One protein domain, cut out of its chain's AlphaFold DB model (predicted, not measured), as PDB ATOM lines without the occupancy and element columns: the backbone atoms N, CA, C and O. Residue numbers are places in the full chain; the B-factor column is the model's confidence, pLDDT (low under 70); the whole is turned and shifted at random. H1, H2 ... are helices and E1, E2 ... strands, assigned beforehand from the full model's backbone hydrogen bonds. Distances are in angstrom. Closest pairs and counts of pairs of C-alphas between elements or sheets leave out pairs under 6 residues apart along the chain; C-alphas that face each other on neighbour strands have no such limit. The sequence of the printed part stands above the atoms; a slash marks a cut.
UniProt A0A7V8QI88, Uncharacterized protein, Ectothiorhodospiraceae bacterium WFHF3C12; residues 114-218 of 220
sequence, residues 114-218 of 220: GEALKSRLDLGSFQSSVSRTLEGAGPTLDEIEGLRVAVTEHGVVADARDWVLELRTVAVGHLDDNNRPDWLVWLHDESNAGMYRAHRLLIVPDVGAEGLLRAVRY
ATOM      1  N   GLY A 114     230.638 210.720 306.027       97.19
ATOM      2  CA  GLY A 114     230.657 211.898 305.173       97.19
ATOM      3  C   GLY A 114     229.414 212.759 305.372       97.19
ATOM      4  O   GLY A 114     229.535 213.961 305.601       97.19
ATOM      5  N   GLU A 115     228.220 212.168 305.372       97.50
ATOM      6  CA  GLU A 115     226.989 212.919 305.645       97.50
ATOM      7  C   GLU A 115     226.981 213.505 307.062       97.50
ATOM      8  O   GLU A 115     226.570 214.654 307.249       97.50
ATOM      9  N   ALA A 116     227.506 212.785 308.057       97.25
ATOM     10  CA  ALA A 116     227.647 213.331 309.404       97.25
ATOM     11  C   ALA A 116     228.650 214.502 309.462       97.25
ATOM     12  O   ALA A 116     228.364 215.524 310.086       97.25
ATOM     13  N   LEU A 117     229.793 214.406 308.772       97.56
ATOM     14  CA  LEU A 117     230.752 215.510 308.645       97.56
ATOM     15  C   LEU A 117     230.132 216.719 307.931       97.56
ATOM     16  O   LEU A 117     230.358 217.850 308.343       97.56
ATOM     17  N   LYS A 118     229.331 216.498 306.887       96.62
ATOM     18  CA  LYS A 118     228.668 217.570 306.133       96.62
ATOM     19  C   LYS A 118     227.628 218.322 306.963       96.62
ATOM     20  O   LYS A 118     227.615 219.548 306.929       96.62
ATOM     21  N   SER A 119     226.768 217.586 307.663       96.25
ATOM     22  CA  SER A 119     225.546 218.124 308.285       96.25
ATOM     23  C   SER A 119     225.671 218.448 309.772       96.25
ATOM     24  O   SER A 119     224.788 219.090 310.334       96.25
ATOM     25  N   ARG A 120     226.727 217.977 310.449       97.06
ATOM     26  CA  ARG A 120     226.864 218.156 311.904       97.06
ATOM     27  C   ARG A 120     228.174 218.794 312.333       97.06
ATOM     28  O   ARG A 120     228.206 219.343 313.428       97.06
ATOM     29  N   LEU A 121     229.250 218.721 311.547       97.12
ATOM     30  CA  LEU A 121     230.532 219.289 311.964       97.12
ATOM     31  C   LEU A 121     230.483 220.824 311.979       97.12
ATOM     32  O   LEU A 121     230.381 221.458 310.933       97.12
ATOM     33  N   ASP A 122     230.628 221.405 313.167       95.25
ATOM     34  CA  ASP A 122     230.749 222.843 313.400       95.25
ATOM     35  C   ASP A 122     232.086 223.359 312.842       95.25
ATOM     36  O   ASP A 122     233.148 223.202 313.453       95.25
ATOM     37  N   LEU A 123     232.034 224.016 311.685       92.94
ATOM     38  CA  LEU A 123     233.176 224.625 310.994       92.94
ATOM     39  C   LEU A 123     233.765 225.832 311.744       92.94
ATOM     40  O   LEU A 123     234.848 226.309 311.388       92.94
ATOM     41  N   GLY A 124     233.075 226.334 312.774       92.06
ATOM     42  CA  GLY A 124     233.577 227.349 313.697       92.06
ATOM     43  C   GLY A 124     234.453 226.780 314.819       92.06
ATOM     44  O   GLY A 124     235.129 227.540 315.513       92.06
ATOM     45  N   SER A 125     234.478 225.456 315.008       93.94
ATOM     46  CA  SER A 125     235.255 224.811 316.079       93.94
ATOM     47  C   SER A 125     236.749 224.645 315.762       93.94
ATOM     48  O   SER A 125     237.559 224.461 316.670       93.94
ATOM     49  N   PHE A 126     237.143 224.790 314.495       92.00
ATOM     50  CA  PHE A 126     238.528 224.711 314.038       92.00
ATOM     51  C   PHE A 126     238.800 225.730 312.926       92.00
ATOM     52  O   PHE A 126     237.896 226.258 312.288       92.00
ATOM     53  N   GLN A 127     240.077 226.025 312.685       88.12
ATOM     54  CA  GLN A 127     240.467 226.950 311.627       88.12
ATOM     55  C   GLN A 127     240.450 226.251 310.262       88.12
ATOM     56  O   GLN A 127     241.209 225.302 310.060       88.12
ATOM     57  N   SER A 128     239.667 226.780 309.321       87.62
ATOM     58  CA  SER A 128     239.700 226.397 307.905       87.62
ATOM     59  C   SER A 128     239.510 227.605 306.976       87.62
ATOM     60  O   SER A 128     239.130 228.698 307.409       87.62
ATOM     61  N   SER A 129     239.775 227.427 305.685       83.94
ATOM     62  CA  SER A 129     239.560 228.423 304.639       83.94
ATOM     63  C   SER A 129     238.081 228.747 304.450       83.94
ATOM     64  O   SER A 129     237.750 229.914 304.213       83.94
ATOM     65  N   VAL A 130     237.204 227.749 304.620       80.62
ATOM     66  CA  VAL A 130     235.751 227.907 304.506       80.62
ATOM     67  C   VAL A 130     235.145 228.587 305.730       80.62
ATOM     68  O   VAL A 130     234.111 229.231 305.584       80.62
ATOM     69  N   SER A 131     235.814 228.566 306.894       76.06
ATOM     70  CA  SER A 131     235.334 229.230 308.119       76.06
ATOM     71  C   SER A 131     235.101 230.739 307.923       76.06
ATOM     72  O   SER A 131     234.274 231.333 308.605       76.06
ATOM     73  N   ARG A 132     235.790 231.380 306.965       68.69
ATOM     74  CA  ARG A 132     235.583 232.804 306.616       68.69
ATOM     75  C   ARG A 132     234.299 233.068 305.824       68.69
ATOM     76  O   ARG A 132     233.875 234.211 305.733       68.69
ATOM     77  N   THR A 133     233.705 232.030 305.246       67.81
ATOM     78  CA  THR A 133     232.450 232.102 304.479       67.81
ATOM     79  C   THR A 133     231.228 231.925 305.390       67.81
ATOM     80  O   THR A 133     230.100 232.032 304.928       67.81
ATOM     81  N   LEU A 134     231.440 231.693 306.695       64.44
ATOM     82  CA  LEU A 134     230.377 231.516 307.691       64.44
ATOM     83  C   LEU A 134     229.642 232.819 308.046       64.44
ATOM     84  O   LEU A 134     228.653 232.782 308.772       64.44
ATOM     85  N   GLU A 135     230.088 233.984 307.563       60.16
ATOM     86  CA  GLU A 135     229.388 235.253 307.797       60.16
ATOM     87  C   GLU A 135     228.020 235.254 307.085       60.16
ATOM     88  O   GLU A 135     227.903 235.610 305.916       60.16
ATOM     89  N   GLY A 136     226.977 234.836 307.808       61.47
ATOM     90  CA  GLY A 136     225.599 234.733 307.311       61.47
ATOM     91  C   GLY A 136     225.170 233.329 306.869       61.47
ATOM     92  O   GLY A 136     223.995 233.150 306.555       61.47
ATOM     93  N   ALA A 137     226.078 232.348 306.889       69.12
ATOM     94  CA  ALA A 137     225.771 230.927 306.726       69.12
ATOM     95  C   ALA A 137     225.685 230.234 308.098       69.12
ATOM     96  O   ALA A 137     226.179 230.754 309.102       69.12
ATOM     97  N   GLY A 138     225.028 229.077 308.159       80.94
ATOM     98  CA  GLY A 138     225.017 228.264 309.374       80.94
ATOM     99  C   GLY A 138     226.365 227.553 309.624       80.94
ATOM    100  O   GLY A 138     227.263 227.632 308.781       80.94
ATOM    101  N   PRO A 139     226.581 226.948 310.810       90.75
ATOM    102  CA  PRO A 139     227.878 226.400 311.225       90.75
ATOM    103  C   PRO A 139     228.403 225.202 310.417       90.75
ATOM    104  O   PRO A 139     229.560 224.833 310.614       90.75
ATOM    105  N   THR A 140     227.608 224.575 309.550       94.12
ATOM    106  CA  THR A 140     227.945 223.310 308.865       94.12
ATOM    107  C   THR A 140     228.106 223.479 307.350       94.12
ATOM    108  O   THR A 140     227.786 224.520 306.783       94.12
ATOM    109  N   LEU A 141     228.633 222.461 306.654       93.06
ATOM    110  CA  LEU A 141     228.873 222.545 305.203       93.06
ATOM    111  C   LEU A 141     227.578 222.579 304.378       93.06
ATOM    112  O   LEU A 141     227.571 223.168 303.299       93.06
ATOM    113  N   ASP A 142     226.507 221.935 304.843       92.88
ATOM    114  CA  ASP A 142     225.198 221.934 304.172       92.88
ATOM    115  C   ASP A 142     224.455 223.273 304.268       92.88
ATOM    116  O   ASP A 142     223.589 223.551 303.439       92.88
ATOM    117  N   GLU A 143     224.826 224.117 305.228       91.31
ATOM    118  CA  GLU A 143     224.229 225.432 305.450       91.31
ATOM    119  C   GLU A 143     224.951 226.563 304.692       91.31
ATOM    120  O   GLU A 143     224.483 227.705 304.696       91.31
ATOM    121  N   ILE A 144     226.068 226.274 304.008       88.25
ATOM    122  CA  ILE A 144     226.796 227.259 303.193       88.25
ATOM    123  C   ILE A 144     226.199 227.318 301.782       88.25
ATOM    124  O   ILE A 144     226.423 226.448 300.936       88.25
ATOM    125  N   GLU A 145     225.471 228.398 301.494       84.38
ATOM    126  CA  GLU A 145     224.832 228.603 300.193       84.38
ATOM    127  C   GLU A 145     225.852 228.667 299.039       84.38
ATOM    128  O   GLU A 145     226.860 229.375 299.085       84.38
ATOM    129  N   GLY A 146     225.574 227.930 297.960       82.00
ATOM    130  CA  GLY A 146     226.401 227.925 296.750       82.00
ATOM    131  C   GLY A 146     227.708 227.132 296.860       82.00
ATOM    132  O   GLY A 146     228.454 227.075 295.877       82.00
ATOM    133  N   LEU A 147     227.973 226.495 298.005       88.69
ATOM    134  CA  LEU A 147     229.096 225.583 298.182       88.69
ATOM    135  C   LEU A 147     228.812 224.248 297.488       88.69
ATOM    136  O   LEU A 147     227.763 223.633 297.676       88.69
ATOM    137  N   ARG A 148     229.758 223.773 296.673       91.56
ATOM    138  CA  ARG A 148     229.663 222.436 296.079       91.56
ATOM    139  C   ARG A 148     230.284 221.437 297.035       91.56
ATOM    140  O   ARG A 148     231.486 221.501 297.272       91.56
ATOM    141  N   VAL A 149     229.478 220.510 297.540       94.44
ATOM    142  CA  VAL A 149     229.935 219.460 298.454       94.44
ATOM    143  C   VAL A 149     229.750 218.098 297.796       94.44
ATOM    144  O   VAL A 149     228.638 217.727 297.422       94.44
ATOM    145  N   ALA A 150     230.843 217.353 297.650       96.69
ATOM    146  CA  ALA A 150     230.834 215.948 297.272       96.69
ATOM    147  C   ALA A 150     231.004 215.095 298.532       96.69
ATOM    148  O   ALA A 150     231.933 215.315 299.307       96.69
ATOM    149  N   VAL A 151     230.112 214.128 298.728       97.69
ATOM    150  CA  VAL A 151     230.106 213.244 299.898       97.69
ATOM    151  C   VAL A 151     230.532 211.840 299.484       97.69
ATOM    152  O   VAL A 151     230.184 211.358 298.407       97.69
ATOM    153  N   THR A 152     231.310 211.203 300.346       96.25
ATOM    154  CA  THR A 152     231.707 209.795 300.290       96.25
ATOM    155  C   THR A 152     231.449 209.175 301.657       96.25
ATOM    156  O   THR A 152     231.429 209.900 302.645       96.25
ATOM    157  N   GLU A 153     231.375 207.849 301.736       95.12
ATOM    158  CA  GLU A 153     231.089 207.114 302.980       95.12
ATOM    159  C   GLU A 153     231.937 207.554 304.194       95.12
ATOM    160  O   GLU A 153     231.486 207.503 305.339       95.12
ATOM    161  N   HIS A 154     233.181 207.989 303.964       96.12
ATOM    162  CA  HIS A 154     234.135 208.350 305.021       96.12
ATOM    163  C   HIS A 154     234.572 209.815 304.999       96.12
ATOM    164  O   HIS A 154     235.512 210.186 305.702       96.12
ATOM    165  N   GLY A 155     233.967 210.664 304.173       97.25
ATOM    166  CA  GLY A 155     234.482 212.016 304.019       97.25
ATOM    167  C   GLY A 155     233.716 212.898 303.060       97.25
ATOM    168  O   GLY A 155     232.835 212.456 302.328       97.25
ATOM    169  N   VAL A 156     234.103 214.164 303.051       97.44
ATOM    170  CA  VAL A 156     233.481 215.223 302.264       97.44
ATOM    171  C   VAL A 156     234.547 216.082 301.612       97.44
ATOM    172  O   VAL A 156     235.599 216.337 302.196       97.44
ATOM    173  N   VAL A 157     234.253 216.548 300.405       96.62
ATOM    174  CA  VAL A 157     235.056 217.539 299.691       96.62
ATOM    175  C   VAL A 157     234.166 218.729 299.381       96.62
ATOM    176  O   VAL A 157     233.167 218.590 298.677       96.62
ATOM    177  N   ALA A 158     234.529 219.891 299.902       92.81
ATOM    178  CA  ALA A 158     233.878 221.159 299.643       92.81
ATOM    179  C   ALA A 158     234.758 222.024 298.732       92.81
ATOM    180  O   ALA A 158     235.895 222.353 299.071       92.81
ATOM    181  N   ASP A 159     234.217 222.391 297.572       89.19
ATOM    182  CA  ASP A 159     234.863 223.261 296.589       89.19
ATOM    183  C   ASP A 159     234.238 224.659 296.649       89.19
ATOM    184  O   ASP A 159     233.075 224.874 296.283       89.19
ATOM    185  N   ALA A 160     235.039 225.611 297.121       82.62
ATOM    186  CA  ALA A 160     234.691 227.008 297.282       82.62
ATOM    187  C   ALA A 160     235.564 227.888 296.376       82.62
ATOM    188  O   ALA A 160     236.420 228.595 296.889       82.62
ATOM    189  N   ARG A 161     235.339 227.870 295.050       80.81
ATOM    190  CA  ARG A 161     235.978 228.682 293.973       80.81
ATOM    191  C   ARG A 161     237.510 228.782 294.001       80.81
ATOM    192  O   ARG A 161     238.162 228.363 293.052       80.81
ATOM    193  N   ASP A 162     238.066 229.384 295.042       84.31
ATOM    194  CA  ASP A 162     239.488 229.601 295.293       84.31
ATOM    195  C   ASP A 162     240.074 228.623 296.325       84.31
ATOM    196  O   ASP A 162     241.288 228.640 296.549       84.31
ATOM    197  N   TRP A 163     239.238 227.793 296.954       86.44
ATOM    198  CA  TRP A 163     239.609 226.898 298.049       86.44
ATOM    199  C   TRP A 163     239.001 225.509 297.874       86.44
ATOM    200  O   TRP A 163     237.857 225.380 297.441       86.44
ATOM    201  N   VAL A 164     239.753 224.486 298.267       91.00
ATOM    202  CA  VAL A 164     239.276 223.109 298.389       91.00
ATOM    203  C   VAL A 164     239.516 222.650 299.818       91.00
ATOM    204  O   VAL A 164     240.649 222.667 300.300       91.00
ATOM    205  N   LEU A 165     238.440 222.228 300.473       93.31
ATOM    206  CA  LEU A 165     238.457 221.611 301.790       93.31
ATOM    207  C   LEU A 165     238.074 220.142 301.648       93.31
ATOM    208  O   LEU A 165     236.995 219.826 301.159       93.31
ATOM    209  N   GLU A 166     238.911 219.244 302.135       95.75
ATOM    210  CA  GLU A 166     238.608 217.828 302.282       95.75
ATOM    211  C   GLU A 166     238.700 217.441 303.759       95.75
ATOM    212  O   GLU A 166     239.689 217.719 304.443       95.75
ATOM    213  N   LEU A 167     237.651 216.782 304.240       97.69
ATOM    214  CA  LEU A 167     237.576 216.180 305.563       97.69
ATOM    215  C   LEU A 167     237.351 214.686 305.376       97.69
ATOM    216  O   LEU A 167     236.400 214.282 304.707       97.69
ATOM    217  N   ARG A 168     238.206 213.857 305.970       97.88
ATOM    218  CA  ARG A 168     238.065 212.400 305.909       97.88
ATOM    219  C   ARG A 168     238.221 211.792 307.289       97.88
ATOM    220  O   ARG A 168     239.286 211.922 307.888       97.88
ATOM    221  N   THR A 169     237.205 211.082 307.761       97.69
ATOM    222  CA  THR A 169     237.330 210.219 308.934       97.69
ATOM    223  C   THR A 169     238.248 209.061 308.575       97.69
ATOM    224  O   THR A 169     237.978 208.292 307.654       97.69
ATOM    225  N   VAL A 170     239.382 208.962 309.262       96.88
ATOM    226  CA  VAL A 170     240.416 207.960 308.978       96.88
ATOM    227  C   VAL A 170     240.484 206.861 310.020       96.88
ATOM    228  O   VAL A 170     240.965 205.774 309.707       96.88
ATOM    229  N   ALA A 171     239.999 207.119 311.231       95.38
ATOM    230  CA  ALA A 171     239.948 206.156 312.319       95.38
ATOM    231  C   ALA A 171     238.903 206.569 313.361       95.38
ATOM    232  O   ALA A 171     238.511 207.737 313.426       95.38
ATOM    233  N   VAL A 172     238.461 205.597 314.155       95.19
ATOM    234  CA  VAL A 172     237.458 205.761 315.212       95.19
ATOM    235  C   VAL A 172     237.892 204.930 316.415       95.19
ATOM    236  O   VAL A 172     238.296 203.779 316.257       95.19
ATOM    237  N   GLY A 173     237.810 205.498 317.612       93.00
ATOM    238  CA  GLY A 173     238.179 204.816 318.853       93.00
ATOM    239  C   GLY A 173     237.825 205.652 320.074       93.00
ATOM    240  O   GLY A 173     237.381 206.785 319.928       93.00
ATOM    241  N   HIS A 174     238.036 205.112 321.271       93.38
ATOM    242  CA  HIS A 174     237.977 205.923 322.488       93.38
ATOM    243  C   HIS A 174     239.341 206.575 322.698       93.38
ATOM    244  O   HIS A 174     240.307 205.882 323.037       93.38
ATOM    245  N   LEU A 175     239.429 207.880 322.443       91.38
ATOM    246  CA  LEU A 175     240.653 208.666 322.605       91.38
ATOM    247  C   LEU A 175     240.716 209.334 323.983       91.38
ATOM    248  O   LEU A 175     241.767 209.846 324.366       91.38
ATOM    249  N   ASP A 176     239.611 209.305 324.728       88.94
ATOM    250  CA  ASP A 176     239.522 209.753 326.109       88.94
ATOM    251  C   ASP A 176     238.817 208.726 327.032       88.94
ATOM    252  O   ASP A 176     238.498 207.591 326.658       88.94
ATOM    253  N   ASP A 177     238.607 209.115 328.293       85.62
ATOM    254  CA  ASP A 177     238.029 208.260 329.334       85.62
ATOM    255  C   ASP A 177     236.501 208.378 329.479       85.62
ATOM    256  O   ASP A 177     235.936 207.894 330.462       85.62
ATOM    257  N   ASN A 178     235.803 208.994 328.521       86.50
ATOM    258  CA  ASN A 178     234.366 209.246 328.628       86.50
ATOM    259  C   ASN A 178     233.476 208.108 328.079       86.50
ATOM    260  O   ASN A 178     232.247 208.189 328.172       86.50
ATOM    261  N   ASN A 179     234.093 207.032 327.569       84.06
ATOM    262  CA  ASN A 179     233.442 205.847 326.990       84.06
ATOM    263  C   ASN A 179     232.508 206.141 325.807       84.06
ATOM    264  O   ASN A 179     231.635 205.333 325.497       84.06
ATOM    265  N   ARG A 180     232.679 207.269 325.118       91.12
ATOM    266  CA  ARG A 180     232.059 207.513 323.817       91.12
ATOM    267  C   ARG A 180     233.117 207.436 322.719       91.12
ATOM    268  O   ARG A 180     234.294 207.661 322.994       91.12
ATOM    269  N   PRO A 181     232.740 207.018 321.503       93.81
ATOM    270  CA  PRO A 181     233.663 207.025 320.383       93.81
ATOM    271  C   PRO A 181     234.027 208.448 319.968       93.81
ATOM    272  O   PRO A 181     233.170 209.336 319.922       93.81
ATOM    273  N   ASP A 182     235.273 208.603 319.549       95.88
ATOM    274  CA  ASP A 182     235.825 209.813 318.967       95.88
ATOM    275  C   ASP A 182     236.303 209.510 317.545       95.88
ATOM    276  O   ASP A 182     236.738 208.396 317.227       95.88
ATOM    277  N   TRP A 183     236.234 210.502 316.661       97.00
ATOM    278  CA  TRP A 183     236.747 210.372 315.298       97.00
ATOM    279  C   TRP A 183     238.088 211.062 315.147       97.00
ATOM    280  O   TRP A 183     238.277 212.205 315.561       97.00
ATOM    281  N   LEU A 184     238.986 210.391 314.436       97.00
ATOM    282  CA  LEU A 184     240.181 210.988 313.869       97.00
ATOM    283  C   LEU A 184     239.884 211.397 312.433       97.00
ATOM    284  O   LEU A 184     239.598 210.551 311.584       97.00
ATOM    285  N   VAL A 185     239.962 212.696 312.160       98.00
ATOM    286  CA  VAL A 185     239.618 213.279 310.860       98.00
ATOM    287  C   VAL A 185     240.840 213.970 310.270       98.00
ATOM    288  O   VAL A 185     241.416 214.872 310.878       98.00
ATOM    289  N   TRP A 186     241.249 213.567 309.070       97.12
ATOM    290  CA  TRP A 186     242.221 214.329 308.293       97.12
ATOM    291  C   TRP A 186     241.539 215.524 307.643       97.12
ATOM    292  O   TRP A 186     240.551 215.375 306.926       97.12
ATOM    293  N   LEU A 187     242.112 216.697 307.887       95.19
ATOM    294  CA  LEU A 187     241.800 217.952 307.225       95.19
ATOM    295  C   LEU A 187     242.860 218.209 306.155       95.19
ATOM    296  O   LEU A 187     244.045 218.323 306.482       95.19
ATOM    297  N   HIS A 188     242.429 218.366 304.908       93.19
ATOM    298  CA  HIS A 188     243.224 218.942 303.829       93.19
ATOM    299  C   HIS A 188     242.530 220.217 303.366       93.19
ATOM    300  O   HIS A 188     241.382 220.184 302.943       93.19
ATOM    301  N   ASP A 189     243.210 221.346 303.478       90.94
ATOM    302  CA  ASP A 189     242.627 222.647 303.185       90.94
ATOM    303  C   ASP A 189     243.604 223.467 302.349       90.94
ATOM    304  O   ASP A 189     244.671 223.861 302.826       90.94
ATOM    305  N   GLU A 190     243.280 223.673 301.077       88.94
ATOM    306  CA  GLU A 190     244.197 224.241 300.097       88.94
ATOM    307  C   GLU A 190     243.571 225.384 299.299       88.94
ATOM    308  O   GLU A 190     242.400 225.360 298.931       88.94
ATOM    309  N   SER A 191     244.391 226.384 298.975       85.62
ATOM    310  CA  SER A 191     244.057 227.387 297.965       85.62
ATOM    311  C   SER A 191     244.354 226.858 296.564       85.62
ATOM    312  O   SER A 191     245.463 226.385 296.303       85.62
ATOM    313  N   ASN A 192     243.440 227.095 295.623       78.69
ATOM    314  CA  ASN A 192     243.640 226.843 294.194       78.69
ATOM    315  C   ASN A 192     244.807 227.658 293.605       78.69
ATOM    316  O   ASN A 192     245.440 227.234 292.642       78.69
ATOM    317  N   ALA A 193     245.145 228.800 294.214       77.00
ATOM    318  CA  ALA A 193     246.296 229.620 293.836       77.00
ATOM    319  C   ALA A 193     247.630 229.126 294.443       77.00
ATOM    320  O   ALA A 193     248.674 229.731 294.204       77.00
ATOM    321  N   GLY A 194     247.621 228.057 295.252       65.88
ATOM    322  CA  GLY A 194     248.824 227.423 295.816       65.88
ATOM    323  C   GLY A 194     249.532 228.211 296.929       65.88
ATOM    324  O   GLY A 194     250.617 227.825 297.369       65.88
ATOM    325  N   MET A 195     248.936 229.313 297.393       69.88
ATOM    326  CA  MET A 195     249.523 230.209 298.402       69.88
ATOM    327  C   MET A 195     249.231 229.790 299.847       69.88
ATOM    328  O   MET A 195     249.865 230.292 300.772       69.88
ATOM    329  N   TYR A 196     248.293 228.867 300.049       75.31
ATOM    330  CA  TYR A 196     247.899 228.352 301.355       75.31
ATOM    331  C   TYR A 196     247.635 226.856 301.256       75.31
ATOM    332  O   TYR A 196     246.953 226.416 300.327       75.31
ATOM    333  N   ARG A 197     248.161 226.106 302.225       81.56
ATOM    334  CA  ARG A 197     247.854 224.697 302.464       81.56
ATOM    335  C   ARG A 197     247.898 224.432 303.958       81.56
ATOM    336  O   ARG A 197     248.853 224.835 304.624       81.56
ATOM    337  N   ALA A 198     246.899 223.742 304.474       84.94
ATOM    338  CA  ALA A 198     246.870 223.252 305.835       84.94
ATOM    339  C   ALA A 198     246.479 221.774 305.827       84.94
ATOM    340  O   ALA A 198     245.423 221.396 305.334       84.94
ATOM    341  N   HIS A 199     247.351 220.951 306.406       89.50
ATOM    342  CA  HIS A 199     247.113 219.529 306.622       89.50
ATOM    343  C   HIS A 199     247.159 219.273 308.117       89.50
ATOM    344  O   HIS A 199     248.163 219.596 308.758       89.50
ATOM    345  N   ARG A 200     246.062 218.776 308.692       91.50
ATOM    346  CA  ARG A 200     245.961 218.574 310.145       91.50
ATOM    347  C   ARG A 200     245.190 217.308 310.473       91.50
ATOM    348  O   ARG A 200     244.287 216.918 309.739       91.50
ATOM    349  N   LEU A 201     245.530 216.719 311.612       95.00
ATOM    350  CA  LEU A 201     244.674 215.756 312.280       95.00
ATOM    351  C   LEU A 201     243.740 216.509 313.233       95.00
ATOM    352  O   LEU A 201     244.189 217.317 314.052       95.00
ATOM    353  N   LEU A 202     242.447 216.254 313.099       96.94
ATOM    354  CA  LEU A 202     241.403 216.711 314.004       96.94
ATOM    355  C   LEU A 202     240.898 215.528 314.835       96.94
ATOM    356  O   LEU A 202     240.818 214.408 314.329       96.94
ATOM    357  N   ILE A 203     240.532 215.803 316.084       96.94
ATOM    358  CA  ILE A 203     239.736 214.917 316.932       96.94
ATOM    359  C   ILE A 203     238.326 215.491 316.996       96.94
ATOM    360  O   ILE A 203     238.155 216.662 317.338       96.94
ATOM    361  N   VAL A 204     237.329 214.671 316.680       97.50
ATOM    362  CA  VAL A 204     235.915 214.969 316.918       97.50
ATOM    363  C   VAL A 204     235.476 214.105 318.097       97.50
ATOM    364  O   VAL A 204     235.268 212.909 317.892       97.50
ATOM    365  N   PRO A 205     235.412 214.649 319.323       95.69
ATOM    366  CA  PRO A 205     235.015 213.862 320.475       95.69
ATOM    367  C   PRO A 205     233.507 213.604 320.499       95.69
ATOM    368  O   PRO A 205     232.731 214.340 319.882       95.69
ATOM    369  N   ASP A 206     233.092 212.604 321.276       94.00
ATOM    370  CA  ASP A 206     231.690 212.403 321.672       94.00
ATOM    371  C   ASP A 206     230.703 212.262 320.493       94.00
ATOM    372  O   ASP A 206     229.583 212.778 320.523       94.00
ATOM    373  N   VAL A 207     231.077 211.544 319.434       93.31
ATOM    374  CA  VAL A 207     230.362 211.590 318.136       93.31
ATOM    375  C   VAL A 207     228.934 211.033 318.151       93.31
ATOM    376  O   VAL A 207     228.135 211.317 317.251       93.31
ATOM    377  N   GLY A 208     228.591 210.273 319.193       88.94
ATOM    378  CA  GLY A 208     227.236 209.777 319.449       88.94
ATOM    379  C   GLY A 208     226.295 210.787 320.117       88.94
ATOM    380  O   GLY A 208     225.110 210.493 320.251       88.94
ATOM    381  N   ALA A 209     226.782 211.955 320.550       88.88
ATOM    382  CA  ALA A 209     225.940 212.992 321.145       88.88
ATOM    383  C   ALA A 209     224.997 213.623 320.106       88.88
ATOM    384  O   ALA A 209     225.340 213.721 318.932       88.88
ATOM    385  N   GLU A 210     223.814 214.077 320.521       89.12
ATOM    386  CA  GLU A 210     222.903 214.809 319.632       89.12
ATOM    387  C   GLU A 210     223.440 216.211 319.294       89.12
ATOM    388  O   GLU A 210     224.101 216.858 320.106       89.12
ATOM    389  N   GLY A 211     223.107 216.709 318.099       92.62
ATOM    390  CA  GLY A 211     223.459 218.058 317.652       92.62
ATOM    391  C   GLY A 211     224.796 218.153 316.912       92.62
ATOM    392  O   GLY A 211     225.232 217.201 316.248       92.62
ATOM    393  N   LEU A 212     225.401 219.346 316.989       96.12
ATOM    394  CA  LEU A 212     226.637 219.681 316.285       96.12
ATOM    395  C   LEU A 212     227.835 218.933 316.873       96.12
ATOM    396  O   LEU A 212     228.050 218.908 318.084       96.12
ATOM    397  N   LEU A 213     228.652 218.396 315.979       96.88
ATOM    398  CA  LEU A 213     229.955 217.826 316.267       96.88
ATOM    399  C   LEU A 213     230.987 218.950 316.295       96.88
ATOM    400  O   LEU A 213     231.057 219.758 315.375       96.88
ATOM    401  N   ARG A 214     231.818 219.001 317.332       96.50
ATOM    402  CA  ARG A 214     232.929 219.958 317.413       96.50
ATOM    403  C   ARG A 214     234.226 219.220 317.134       96.50
ATOM    404  O   ARG A 214     234.370 218.082 317.552       96.50
ATOM    405  N   ALA A 215     235.172 219.869 316.474       96.81
ATOM    406  CA  ALA A 215     236.509 219.337 316.281       96.81
ATOM    407  C   ALA A 215     237.536 220.167 317.041       96.81
ATOM    408  O   ALA A 215     237.434 221.390 317.141       96.81
ATOM    409  N   VAL A 216     238.575 219.498 317.520       95.12
ATOM    410  CA  VAL A 216     239.786 220.130 318.035       95.12
ATOM    411  C   VAL A 216     240.986 219.611 317.266       95.12
ATOM    412  O   VAL A 216     240.997 218.492 316.758       95.12
ATOM    413  N   ARG A 217     242.023 220.434 317.148       92.88
ATOM    414  CA  ARG A 217     243.280 219.997 316.543       92.88
ATOM    415  C   ARG A 217     243.976 219.010 317.481       92.88
ATOM    416  O   ARG A 217     244.116 219.314 318.663       92.88
ATOM    417  N   TYR A 218     244.476 217.900 316.944       91.88
ATOM    418  CA  TYR A 218     245.361 217.013 317.693       91.88
ATOM    419  C   TYR A 218     246.673 217.721 318.069       91.88
ATOM    420  O   TYR A 218     247.225 218.502 317.286       91.88
TER     421      TYR A 218
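AT A GLANCE: This is residues 114 to 218 of the 220 residues of an uncharacterized protein of Ectothiorhodospiraceae bacterium WFHF3C12 (UniProt A0A7V8QI88). One twisted sheet of five antiparallel strands makes a long wall; the short helix H1, the small helix H2 and the loops of residues 134 to 147 and 205 to 215 gather over one of its faces, and the other face is bare. The long strands E3 and E4 run along the longest axis, and after the loop of residues 205 to 215 the short stretch of residues 216 to 217, near the end of the printed part, pairs with residues 202 to 203 of E5. The printed part has 105 residues, with H1, H2, E1, E2, E3, E4 and E5 in that order along the chain; the sheet's order is E1, E2, E3, E4, E5. The class is mixed, helices and strands, with 51 residues, under half, in named elements. The whole is compact, with a radius of gyration of the C-alphas of 13.2 A, yet elongated in outline, spanning 42 by 25 by 23 A.

IN THESE COORDINATES: The longest strand is E3, residues 163 to 173, 30.4 A from first to last C-alpha. E4, residues 182 to 191, measures 28.6 A, and E5, residues 197 to 204, 21.1 A; C-alpha 204 is at (235.915, 214.969, 316.918). E2 is residues 155 to 160, 16.4 A, and E1 residues 148 to 152, 13.5 A. H1, residues 114 to 120, begins with C-alpha 114 at (230.657, 211.898, 305.173) and is 9.9 A long. H2 is residues 130 to 133, 5.3 A.

HOW THE PARTS SIT: The five strands form a meander, each the antiparallel neighbour of the one before, with E1 and E5 as edge strands. E3 and E4, a hairpin, have N 166 and O 188 within hydrogen-bond range at 2.8 A. Across E2 and E3, N 158 and O 165 are 2.8 A apart; across E1 and E2, N 150 and O 157, 2.8 A; across E4 and E5, N 187 and O 200, 2.9 A. E5 bends by 51 degrees at residue 201, and its residues 202 to 203 pair antiparallel with residues 216 to 217. E1 and E5 are apart. H1 is on the sheet at a height of 7.5 A, over E2 and only just over E3, on which 3 of its C-alphas fall. It runs slantwise to the strands, at 51 degrees to E2 on the local plane. The closest C-alphas of H1 and E2 are those of Gly 114 and Gly 155, 4.0 A. H2 only grazes the sheet; its Val 130 and Leu 165 of E3 have their C-alphas 7.4 A apart, the closest of the two elements. In H1 every O i to N i+4 pair is within hydrogen-bond range; H2 is too short for such a pair.

THE WHOLE: The C-alphas farthest apart are those of Asn 179 and Ala 193, 42.8 A. The printed part has no cut. The link from H2 to E1 is long, 14 residues. The mean pLDDT of the printed part is 89.8; residues 132 to 137 and 194 to 195 are under 70.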